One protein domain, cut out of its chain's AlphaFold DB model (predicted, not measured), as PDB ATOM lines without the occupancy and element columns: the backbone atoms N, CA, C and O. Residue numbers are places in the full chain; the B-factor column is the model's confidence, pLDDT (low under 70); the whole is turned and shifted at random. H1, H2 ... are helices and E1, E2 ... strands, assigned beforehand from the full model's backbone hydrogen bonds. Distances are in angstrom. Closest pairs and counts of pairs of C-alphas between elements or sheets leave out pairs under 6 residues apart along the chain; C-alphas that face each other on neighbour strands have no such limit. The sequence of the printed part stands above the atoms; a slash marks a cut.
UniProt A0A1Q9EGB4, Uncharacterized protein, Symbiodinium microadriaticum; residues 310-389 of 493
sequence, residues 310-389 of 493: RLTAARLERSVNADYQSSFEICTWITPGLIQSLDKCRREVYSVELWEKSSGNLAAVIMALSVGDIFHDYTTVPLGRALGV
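Overview. This is residues 310 to 389 of the 493 residues of an uncharacterized protein of Symbiodinium microadriaticum (UniProt A0A1Q9EGB4). A strongly twisted sheet of four antiparallel strands has a short helix, H1, across one face, while a second helix, H2, only grazes the sheet. The stretch after E4 trails to one end of the longest axis. The printed part has 80 residues, with two named helices and four named strands in the order E1 H1 H2 E2 E3 E4; the sheet's order is E1 E2 E3 E4, and the class is mixed, helices and strands. It is compact, with a radius of gyration of the C-alphas of 12.7 A, yet elongated, spanning 39 by 25 by 21 A.

Arrangement. Edge strand E1, residues 310 to 315, is antiparallel to E2, residues 349 to 356, with N 312 and O 353 3.0 A apart. E2 forms a hairpin with E3, residues 362 to 371, where N 352 and O 366 are 2.9 A apart. E3 forms a hairpin with edge strand E4, residues 374 to 381, where N 369 and O 376 are 2.9 A apart. E2, E3 and E4 make a meander, each strand the antiparallel neighbour of the one before. E1 and E4 are apart. H1, residues 323 to 329, is on the sheet at a height of 9.4 A, only just over E3 with 3 of its 7 C-alphas, and runs across the strands, at 82 degrees to E3 on the local plane; its closest C-alphas to E3 are Ser 327 and Val 365, 7.5 A. H2, residues 336 to 344, grazes the sheet with residues 342 to 343; its closest C-alphas to E2 are Leu 342 and Val 349, 6.9 A. H1 and H2 are near each other, with 6 pairs of C-alphas within 10 A. Every O i to N i+4 pair is within hydrogen-bond range in H2, and 2 of 3 in H1.

Along the chain. E1 begins at C-alpha 310 (-20.658, 3.308, 18.810) and is 16.9 A long. H1 is 10.1 A long and H2 12.5 A. E2 is 23.1 A, E3 25.9 A. E4, 20.5 A long, bends by 57 degrees at residue 378 and ends at C-alpha 381 (-17.484, -12.066, 15.105).

Size, cuts and confidence. The C-alphas farthest apart, Gly 372 and Val 389, are 43.3 A apart. The printed part has no cut and no long link. The mean pLDDT of the printed part is 78.7; residues 317 to 329 and 384 to 389 are under 70.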
ATOM      1  N   ARG A 310     -19.211   3.144  19.006       90.94
ATOM      2  CA  ARG A 310     -20.658   3.308  18.810       90.94
ATOM      3  C   ARG A 310     -21.253   1.921  18.602       90.94
ATOM      4  O   ARG A 310     -20.670   1.111  17.894       90.94
ATOM      5  N   LEU A 311     -22.434   1.679  19.155       89.69
ATOM      6  CA  LEU A 311     -23.227   0.518  18.777       89.69
ATOM      7  C   LEU A 311     -24.406   0.926  17.907       89.69
ATOM      8  O   LEU A 311     -25.058   1.931  18.196       89.69
ATOM      9  N   THR A 312     -24.723   0.090  16.930       87.06
ATOM     10  CA  THR A 312     -26.040   0.024  16.298       87.06
ATOM     11  C   THR A 312     -26.650  -1.357  16.529       87.06
ATOM     12  O   THR A 312     -25.952  -2.344  16.748       87.06
ATOM     13  N   ALA A 313     -27.976  -1.415  16.533       85.31
ATOM     14  CA  ALA A 313     -28.733  -2.655  16.517       85.31
ATOM     15  C   ALA A 313     -29.751  -2.515  15.390       85.31
ATOM     16  O   ALA A 313     -30.535  -1.564  15.403       85.31
ATOM     17  N   ALA A 314     -29.691  -3.401  14.405       78.69
ATOM     18  CA  ALA A 314     -30.536  -3.356  13.226       78.69
ATOM     19  C   ALA A 314     -31.277  -4.684  13.079       78.69
ATOM     20  O   ALA A 314     -30.713  -5.761  13.271       78.69
ATOM     21  N   ARG A 315     -32.560  -4.614  12.721       78.25
ATOM     22  CA  ARG A 315     -33.242  -5.771  12.139       78.25
ATOM     23  C   ARG A 315     -32.765  -5.950  10.708       78.25
ATOM     24  O   ARG A 315     -32.549  -4.956  10.016       78.25
ATOM     25  N   LEU A 316     -32.739  -7.187  10.227       70.31
ATOM     26  CA  LEU A 316     -32.453  -7.489   8.821       70.31
ATOM     27  C   LEU A 316     -33.591  -7.108   7.839       70.31
ATOM     28  O   LEU A 316     -33.597  -7.521   6.682       70.31
ATOM     29  N   GLU A 317     -34.566  -6.296   8.259       56.12
ATOM     30  CA  GLU A 317     -35.774  -5.971   7.484       56.12
ATOM     31  C   GLU A 317     -35.517  -5.215   6.167       56.12
ATOM     32  O   GLU A 317     -36.369  -5.244   5.274       56.12
ATOM     33  N   ARG A 318     -34.380  -4.524   6.027       49.28
ATOM     34  CA  ARG A 318     -34.000  -3.795   4.808       49.28
ATOM     35  C   ARG A 318     -32.518  -3.962   4.549       49.28
ATOM     36  O   ARG A 318     -31.746  -3.662   5.454       49.28
ATOM     37  N   SER A 319     -32.182  -4.391   3.325       43.41
ATOM     38  CA  SER A 319     -30.853  -4.326   2.691       43.41
ATOM     39  C   SER A 319     -29.732  -4.117   3.704       43.41
ATOM     40  O   SER A 319     -29.255  -2.991   3.881       43.41
ATOM     41  N   VAL A 320     -29.396  -5.188   4.428       48.06
ATOM     42  CA  VAL A 320     -28.320  -5.155   5.420       48.06
ATOM     43  C   VAL A 320     -27.093  -4.539   4.757       48.06
ATOM     44  O   VAL A 320     -26.873  -4.794   3.569       48.06
ATOM     45  N   ASN A 321     -26.326  -3.727   5.499       53.56
ATOM     46  CA  ASN A 321     -25.044  -3.200   5.016       53.56
ATOM     47  C   ASN A 321     -24.312  -4.322   4.271       53.56
ATOM     48  O   ASN A 321     -24.298  -5.443   4.779       53.56
ATOM     49  N   ALA A 322     -23.738  -4.063   3.091       54.19
ATOM     50  CA  ALA A 322     -23.091  -5.117   2.294       54.19
ATOM     51  C   ALA A 322     -22.045  -5.906   3.118       54.19
ATOM     52  O   ALA A 322     -21.869  -7.111   2.941       54.19
ATOM     53  N   ASP A 323     -21.462  -5.226   4.108       60.84
ATOM     54  CA  ASP A 323     -20.585  -5.740   5.160       60.84
ATOM     55  C   ASP A 323     -21.167  -6.890   6.004       60.84
ATOM     56  O   ASP A 323     -20.413  -7.630   6.625       60.84
ATOM     57  N   TYR A 324     -22.488  -7.074   6.065       65.06
ATOM     58  CA  TYR A 324     -23.128  -8.160   6.812       65.06
ATOM     59  C   TYR A 324     -22.758  -9.520   6.223       65.06
ATOM     60  O   TYR A 324     -22.268 -10.372   6.954       65.06
ATOM     61  N   GLN A 325     -22.938  -9.729   4.913       65.62
ATOM     62  CA  GLN A 325     -22.618 -11.023   4.298       65.62
ATOM     63  C   GLN A 325     -21.115 -11.319   4.399       65.62
ATOM     64  O   GLN A 325     -20.741 -12.392   4.873       65.62
ATOM     65  N   SER A 326     -20.259 -10.339   4.088       66.88
ATOM     66  CA  SER A 326     -18.800 -10.493   4.193       66.88
ATOM     67  C   SER A 326     -18.313 -10.703   5.636       66.88
ATOM     68  O   SER A 326     -17.340 -11.423   5.855       66.88
ATOM     69  N   SER A 327     -19.022 -10.184   6.647       66.81
ATOM     70  CA  SER A 327     -18.722 -10.456   8.065       66.81
ATOM     71  C   SER A 327     -18.939 -11.918   8.476       66.81
ATOM     72  O   SER A 327     -18.377 -12.342   9.489       66.81
ATOM     73  N   PHE A 328     -19.721 -12.704   7.725       68.94
ATOM     74  CA  PHE A 328     -19.965 -14.123   8.026       68.94
ATOM     75  C   PHE A 328     -19.233 -15.096   7.109       68.94
ATOM     76  O   PHE A 328     -19.087 -16.254   7.492       68.94
ATOM     77  N   GLU A 329     -18.645 -14.640   6.000       69.12
ATOM     78  CA  GLU A 329     -17.717 -15.450   5.193       69.12
ATOM     79  C   GLU A 329     -16.511 -15.960   6.005       69.12
ATOM     80  O   GLU A 329     -15.947 -17.009   5.693       69.12
ATOM     81  N   ILE A 330     -16.141 -15.269   7.092       72.19
ATOM     82  CA  ILE A 330     -15.079 -15.706   8.013       72.19
ATOM     83  C   ILE A 330     -15.547 -16.699   9.096       72.19
ATOM     84  O   ILE A 330     -14.729 -17.202   9.868       72.19
ATOM     85  N   CYS A 331     -16.847 -17.007   9.182       76.38
ATOM     86  CA  CYS A 331     -17.392 -17.985  10.125       76.38
ATOM     87  C   CYS A 331     -17.497 -19.368   9.476       76.38
ATOM     88  O   CYS A 331     -18.469 -19.668   8.793       76.38
ATOM     89  N   THR A 332     -16.545 -20.258   9.760       79.56
ATOM     90  CA  THR A 332     -16.411 -21.569   9.088       79.56
ATOM     91  C   THR A 332     -17.623 -22.509   9.163       79.56
ATOM     92  O   THR A 332     -17.726 -23.413   8.340       79.56
ATOM     93  N   TRP A 333     -18.530 -22.326  10.126       82.50
ATOM     94  CA  TRP A 333     -19.759 -23.121  10.260       82.50
ATOM     95  C   TRP A 333     -20.996 -22.454   9.635       82.50
ATOM     96  O   TRP A 333     -22.035 -23.100   9.496       82.50
ATOM     97  N   ILE A 334     -20.908 -21.174   9.258       82.69
ATOM     98  CA  ILE A 334     -22.017 -20.426   8.666       82.69
ATOM     99  C   ILE A 334     -21.997 -20.655   7.156       82.69
ATOM    100  O   ILE A 334     -21.302 -19.985   6.398       82.69
ATOM    101  N   THR A 335     -22.757 -21.655   6.721       85.31
ATOM    102  CA  THR A 335     -22.880 -22.001   5.303       85.31
ATOM    103  C   THR A 335     -23.767 -20.994   4.558       85.31
ATOM    104  O   THR A 335     -24.661 -20.393   5.163       85.31
ATOM    105  N   PRO A 336     -23.625 -20.850   3.225       83.56
ATOM    106  CA  PRO A 336     -24.543 -20.038   2.422       83.56
ATOM    107  C   PRO A 336     -26.017 -20.440   2.596       83.56
ATOM    108  O   PRO A 336     -26.889 -19.576   2.655       83.56
ATOM    109  N   GLY A 337     -26.302 -21.738   2.764       88.31
ATOM    110  CA  GLY A 337     -27.650 -22.242   3.053       88.31
ATOM    111  C   GLY A 337     -28.191 -21.803   4.420       88.31
ATOM    112  O   GLY A 337     -29.381 -21.505   4.540       88.31
ATOM    113  N   LEU A 338     -27.331 -21.679   5.439       85.31
ATOM    114  CA  LEU A 338     -27.716 -21.080   6.718       85.31
ATOM    115  C   LEU A 338     -27.988 -19.577   6.570       85.31
ATOM    116  O   LEU A 338     -29.003 -19.108   7.077       85.31
ATOM    117  N   ILE A 339     -27.155 -18.832   5.832       83.69
ATOM    118  CA  ILE A 339     -27.381 -17.396   5.566       83.69
ATOM    119  C   ILE A 339     -28.734 -17.185   4.871       83.69
ATOM    120  O   ILE A 339     -29.531 -16.369   5.325       83.69
ATOM    121  N   GLN A 340     -29.041 -17.972   3.834       85.19
ATOM    122  CA  GLN A 340     -30.347 -17.949   3.160       85.19
ATOM    123  C   GLN A 340     -31.506 -18.314   4.100       85.19
ATOM    124  O   GLN A 340     -32.597 -17.760   3.987       85.19
ATOM    125  N   SER A 341     -31.293 -19.244   5.035       87.88
ATOM    126  CA  SER A 341     -32.313 -19.632   6.019       87.88
ATOM    127  C   SER A 341     -32.562 -18.536   7.059       87.88
ATOM    128  O   SER A 341     -33.701 -18.326   7.466       87.88
ATOM    129  N   LEU A 342     -31.524 -17.792   7.445       84.06
ATOM    130  CA  LEU A 342     -31.630 -16.656   8.361       84.06
ATOM    131  C   LEU A 342     -32.237 -15.420   7.676       84.06
ATOM    132  O   LEU A 342     -32.993 -14.697   8.318       84.06
ATOM    133  N   ASP A 343     -32.007 -15.221   6.373       83.06
ATOM    134  CA  ASP A 343     -32.678 -14.173   5.587       83.06
ATOM    135  C   ASP A 343     -34.191 -14.436   5.424       83.06
ATOM    136  O   ASP A 343     -34.997 -13.508   5.489       83.06
ATOM    137  N   LYS A 344     -34.621 -15.707   5.343       87.19
ATOM    138  CA  LYS A 344     -36.056 -16.063   5.414       87.19
ATOM    139  C   LYS A 344     -36.702 -15.632   6.741       87.19
ATOM    140  O   LYS A 344     -37.869 -15.247   6.739       87.19
ATOM    141  N   CYS A 345     -35.938 -15.620   7.837       86.44
ATOM    142  CA  CYS A 345     -36.353 -15.178   9.178       86.44
ATOM    143  C   CYS A 345     -35.843 -13.761   9.531       86.44
ATOM    144  O   CYS A 345     -35.625 -13.420  10.693       86.44
ATOM    145  N   ARG A 346     -35.614 -12.900   8.530       83.88
ATOM    146  CA  ARG A 346     -35.019 -11.559   8.709       83.88
ATOM    147  C   ARG A 346     -35.789 -10.573   9.597       83.88
ATOM    148  O   ARG A 346     -35.254  -9.517   9.930       83.88
ATOM    149  N   ARG A 347     -37.050 -10.861   9.934       84.75
ATOM    150  CA  ARG A 347     -37.859 -10.039  10.856       84.75
ATOM    151  C   ARG A 347     -37.529 -10.360  12.315       84.75
ATOM    152  O   ARG A 347     -37.607  -9.490  13.181       84.75
ATOM    153  N   GLU A 348     -37.147 -11.607  12.558       87.75
ATOM    154  CA  GLU A 348     -36.793 -12.176  13.850       87.75
ATOM    155  C   GLU A 348     -35.274 -12.108  14.105       87.75
ATOM    156  O   GLU A 348     -34.849 -12.120  15.260       87.75
ATOM    157  N   VAL A 349     -34.455 -12.009  13.048       87.81
ATOM    158  CA  VAL A 349     -32.987 -11.905  13.125       87.81
ATOM    159  C   VAL A 349     -32.513 -10.445  13.205       87.81
ATOM    160  O   VAL A 349     -32.926  -9.570  12.437       87.81
ATOM    161  N   TYR A 350     -31.584 -10.197  14.128       87.06
ATOM    162  CA  TYR A 350     -30.967  -8.901  14.399       87.06
ATOM    163  C   TYR A 350     -29.452  -8.978  14.181       87.06
ATOM    164  O   TYR A 350     -28.802  -9.914  14.659       87.06
ATOM    165  N   SER A 351     -28.881  -7.956  13.536       87.19
ATOM    166  CA  SER A 351     -27.464  -7.631  13.689       87.19
ATOM    167  C   SER A 351     -27.298  -6.671  14.867       87.19
ATOM    168  O   SER A 351     -28.045  -5.702  15.044       87.19
ATOM    169  N   VAL A 352     -26.295  -6.929  15.696       89.62
ATOM    170  CA  VAL A 352     -25.771  -5.940  16.634       89.62
ATOM    171  C   VAL A 352     -24.366  -5.612  16.171       89.62
ATOM    172  O   VAL A 352     -23.547  -6.510  16.010       89.62
ATOM    173  N   GLU A 353     -24.075  -4.341  15.930       88.44
ATOM    174  CA  GLU A 353     -22.879  -3.899  15.204       88.44
ATOM    175  C   GLU A 353     -22.057  -2.914  16.039       88.44
ATOM    176  O   GLU A 353     -22.583  -1.949  16.603       88.44
ATOM    177  N   LEU A 354     -20.756  -3.185  16.157       90.88
ATOM    178  CA  LEU A 354     -19.842  -2.433  17.007       90.88
ATOM    179  C   LEU A 354     -18.885  -1.640  16.131       90.88
ATOM    180  O   LEU A 354     -17.955  -2.195  15.560       90.88
ATOM    181  N   TRP A 355     -19.097  -0.334  16.061       89.06
ATOM    182  CA  TRP A 355     -18.352   0.581  15.207       89.06
ATOM    183  C   TRP A 355     -17.288   1.332  16.014       89.06
ATOM    184  O   TRP A 355     -17.599   1.932  17.045       89.06
ATOM    185  N   GLU A 356     -16.042   1.350  15.548       92.88
ATOM    186  CA  GLU A 356     -14.993   2.233  16.076       92.88
ATOM    187  C   GLU A 356     -15.287   3.676  15.616       92.88
ATOM    188  O   GLU A 356     -15.340   3.956  14.421       92.88
ATOM    189  N   LYS A 357     -15.502   4.623  16.543       92.19
ATOM    190  CA  LYS A 357     -15.908   6.001  16.192       92.19
ATOM    191  C   LYS A 357     -14.821   6.800  15.484       92.19
ATOM    192  O   LYS A 357     -15.145   7.710  14.732       92.19
ATOM    193  N   SER A 358     -13.557   6.513  15.781       94.25
ATOM    194  CA  SER A 358     -12.403   7.227  15.227       94.25
ATOM    195  C   SER A 358     -12.152   6.887  13.758       94.25
ATOM    196  O   SER A 358     -11.666   7.739  13.022       94.25
ATOM    197  N   SER A 359     -12.472   5.660  13.338       92.62
ATOM    198  CA  SER A 359     -12.253   5.169  11.974       92.62
ATOM    199  C   SER A 359     -13.536   5.020  11.158       92.62
ATOM    200  O   SER A 359     -13.469   4.998   9.936       92.62
ATOM    201  N   GLY A 360     -14.695   4.901  11.813       90.81
ATOM    202  CA  GLY A 360     -15.957   4.544  11.166       90.81
ATOM    203  C   GLY A 360     -16.063   3.063  10.787       90.81
ATOM    204  O   GLY A 360     -17.068   2.682  10.200       90.81
ATOM    205  N   ASN A 361     -15.075   2.229  11.130       90.00
ATOM    206  CA  ASN A 361     -15.041   0.815  10.755       90.00
ATOM    207  C   ASN A 361     -15.858  -0.066  11.707       90.00
ATOM    208  O   ASN A 361     -15.917   0.182  12.918       90.00
ATOM    209  N   LEU A 362     -16.420  -1.151  11.172       87.12
ATOM    210  CA  LEU A 362     -17.044  -2.209  11.957       87.12
ATOM    211  C   LEU A 362     -15.946  -3.033  12.655       87.12
ATOM    212  O   LEU A 362     -15.182  -3.746  12.015       87.12
ATOM    213  N   ALA A 363     -15.841  -2.896  13.976       89.81
ATOM    214  CA  ALA A 363     -14.866  -3.584  14.822       89.81
ATOM    215  C   ALA A 363     -15.351  -4.966  15.295       89.81
ATOM    216  O   ALA A 363     -14.555  -5.779  15.769       89.81
ATOM    217  N   ALA A 364     -16.660  -5.228  15.212       90.12
ATOM    218  CA  ALA A 364     -17.265  -6.541  15.404       90.12
ATOM    219  C   ALA A 364     -18.740  -6.562  14.975       90.12
ATOM    220  O   ALA A 364     -19.347  -5.505  14.786       90.12
ATOM    221  N   VAL A 365     -19.343  -7.756  14.969       89.31
ATOM    222  CA  VAL A 365     -20.797  -7.972  14.855       89.31
ATOM    223  C   VAL A 365     -21.270  -9.163  15.713       89.31
ATOM    224  O   VAL A 365     -20.525 -10.123  15.922       89.31
ATOM    225  N   ILE A 366     -22.508  -9.113  16.215       90.19
ATOM    226  CA  ILE A 366     -23.289 -10.273  16.682       90.19
ATOM    227  C   ILE A 366     -24.462 -10.488  15.740       90.19
ATOM    228  O   ILE A 366     -25.133  -9.529  15.361       90.19
ATOM    229  N   MET A 367     -24.759 -11.753  15.456       87.56
ATOM    230  CA  MET A 367     -26.075 -12.163  14.975       87.56
ATOM    231  C   MET A 367     -26.866 -12.847  16.074       87.56
ATOM    232  O   MET A 367     -26.327 -13.696  16.789       87.56
ATOM    233  N   ALA A 368     -28.156 -12.537  16.144       88.25
ATOM    234  CA  ALA A 368     -29.072 -13.175  17.071       88.25
ATOM    235  C   ALA A 368     -30.484 -13.315  16.498       88.25
ATOM    236  O   ALA A 368     -30.914 -12.495  15.688       88.25
ATOM    237  N   LEU A 369     -31.213 -14.323  16.975       89.38
ATOM    238  CA  LEU A 369     -32.659 -14.453  16.815       89.38
ATOM    239  C   LEU A 369     -33.348 -13.914  18.072       89.38
ATOM    240  O   LEU A 369     -33.006 -14.324  19.181       89.38
ATOM    241  N   SER A 370     -34.345 -13.045  17.916       88.00
ATOM    242  CA  SER A 370     -35.249 -12.686  19.011       88.00
ATOM    243  C   SER A 370     -36.516 -13.532  18.915       88.00
ATOM    244  O   SER A 370     -37.245 -13.445  17.928       88.00
ATOM    245  N   VAL A 371     -36.801 -14.322  19.948       86.31
ATOM    246  CA  VAL A 371     -38.042 -15.097  20.082       86.31
ATOM    247  C   VAL A 371     -38.824 -14.509  21.249       86.31
ATOM    248  O   VAL A 371     -38.572 -14.817  22.414       86.31
ATOM    249  N   GLY A 372     -39.729 -13.579  20.932       87.38
ATOM    250  CA  GLY A 372     -40.328 -12.701  21.938       87.38
ATOM    251  C   GLY A 372     -39.241 -11.907  22.668       87.38
ATOM    252  O   GLY A 372     -38.380 -11.298  22.028       87.38
ATOM    253  N   ASP A 373     -39.261 -11.977  23.997       82.88
ATOM    254  CA  ASP A 373     -38.324 -11.283  24.889       82.88
ATOM    255  C   ASP A 373     -36.973 -12.011  25.067       82.88
ATOM    256  O   ASP A 373     -36.086 -11.510  25.763       82.88
ATOM    257  N   ILE A 374     -36.796 -13.191  24.457       82.94
ATOM    258  CA  ILE A 374     -35.564 -13.985  24.548       82.94
ATOM    259  C   ILE A 374     -34.673 -13.701  23.336       82.94
ATOM    260  O   ILE A 374     -35.101 -13.820  22.189       82.94
ATOM    261  N   PHE A 375     -33.414 -13.356  23.601       82.25
ATOM    262  CA  PHE A 375     -32.403 -13.046  22.594       82.25
ATOM    263  C   PHE A 375     -31.380 -14.188  22.524       82.25
ATOM    264  O   PHE A 375     -30.604 -14.378  23.460       82.25
ATOM    265  N   HIS A 376     -31.396 -14.953  21.434       88.44
ATOM    266  CA  HIS A 376     -30.503 -16.087  21.194       88.44
ATOM    267  C   HIS A 376     -29.356 -15.669  20.274       88.44
ATOM    268  O   HIS A 376     -29.585 -15.437  19.087       88.44
ATOM    269  N   ASP A 377     -28.129 -15.579  20.786       87.50
ATOM    270  CA  ASP A 377     -26.955 -15.306  19.961       87.50
ATOM    271  C   ASP A 377     -26.512 -16.547  19.169       87.50
ATOM    272  O   ASP A 377     -26.356 -17.641  19.704       87.50
ATOM    273  N   TYR A 378     -26.300 -16.370  17.864       83.69
ATOM    274  CA  TYR A 378     -25.760 -17.413  16.987       83.69
ATOM    275  C   TYR A 378     -24.238 -17.368  16.952       83.69
ATOM    276  O   TYR A 378     -23.553 -18.378  17.088       83.69
ATOM    277  N   THR A 379     -23.696 -16.175  16.716       86.06
ATOM    278  CA  THR A 379     -22.262 -15.951  16.584       86.06
ATOM    279  C   THR A 379     -21.903 -14.554  17.055       86.06
ATOM    280  O   THR A 379     -22.672 -13.602  16.906       86.06
ATOM    281  N   THR A 380     -20.692 -14.427  17.587       87.94
ATOM    282  CA  THR A 380     -20.009 -13.146  17.728       87.94
ATOM    283  C   THR A 380     -18.750 -13.187  16.887       87.94
ATOM    284  O   THR A 380     -17.886 -14.043  17.097       87.94
ATOM    285  N   VAL A 381     -18.617 -12.208  16.004       86.69
ATOM    286  CA  VAL A 381     -17.484 -12.066  15.105       86.69
ATOM    287  C   VAL A 381     -16.713 -10.808  15.493       86.69
ATOM    288  O   VAL A 381     -17.156  -9.701  15.184       86.69
ATOM    289  N   PRO A 382     -15.572 -10.928  16.196       84.56
ATOM    290  CA  PRO A 382     -14.662  -9.811  16.345       84.56
ATOM    291  C   PRO A 382     -14.007  -9.543  14.990       84.56
ATOM    292  O   PRO A 382     -13.058 -10.225  14.602       84.56
ATOM    293  N   LEU A 383     -14.484  -8.511  14.301       80.19
ATOM    294  CA  LEU A 383     -13.816  -7.908  13.153       80.19
ATOM    295  C   LEU A 383     -12.664  -7.046  13.675       80.19
ATOM    296  O   LEU A 383     -12.603  -5.828  13.500       80.19
ATOM    297  N   GLY A 384     -11.715  -7.709  14.344       65.62
ATOM    298  CA  GLY A 384     -10.376  -7.158  14.444       65.62
ATOM    299  C   GLY A 384      -9.958  -6.789  13.028       65.62
ATOM    300  O   GLY A 384     -10.209  -7.578  12.115       65.62
ATOM    301  N   ARG A 385      -9.391  -5.583  12.852       56.16
ATOM    302  CA  ARG A 385      -8.913  -5.098  11.550       56.16
ATOM    303  C   ARG A 385      -8.331  -6.280  10.783       56.16
ATOM    304  O   ARG A 385      -7.423  -6.920  11.321       56.16
ATOM    305  N   ALA A 386      -8.806  -6.530   9.558       40.38
ATOM    306  CA  ALA A 386      -7.995  -7.242   8.579       40.38
ATOM    307  C   ALA A 386      -6.610  -6.590   8.664       40.38
ATOM    308  O   ALA A 386      -6.518  -5.361   8.580       40.38
ATOM    309  N   LEU A 387      -5.624  -7.382   9.101       38.62
ATOM    310  CA  LEU A 387      -4.581  -6.895  10.011       38.62
ATOM    311  C   LEU A 387      -3.924  -5.618   9.480       38.62
ATOM    312  O   LEU A 387      -3.678  -5.490   8.282       38.62
ATOM    313  N   GLY A 388      -3.547  -4.706  10.383       37.34
ATOM    314  CA  GLY A 388      -2.821  -3.465  10.055       37.34
ATOM    315  C   GLY A 388      -1.434  -3.659   9.413       37.34
ATOM    316  O   GLY A 388      -0.646  -2.725   9.395       37.34
ATOM    317  N   VAL A 389      -1.154  -4.858   8.903       41.09
ATOM    318  CA  VAL A 389      -0.067  -5.252   8.005       41.09
ATOM    319  C   VAL A 389      -0.259  -4.654   6.599       41.09
ATOM    320  O   VAL A 389       0.721  -4.434   5.901       41.09
TER     321      VAL A 389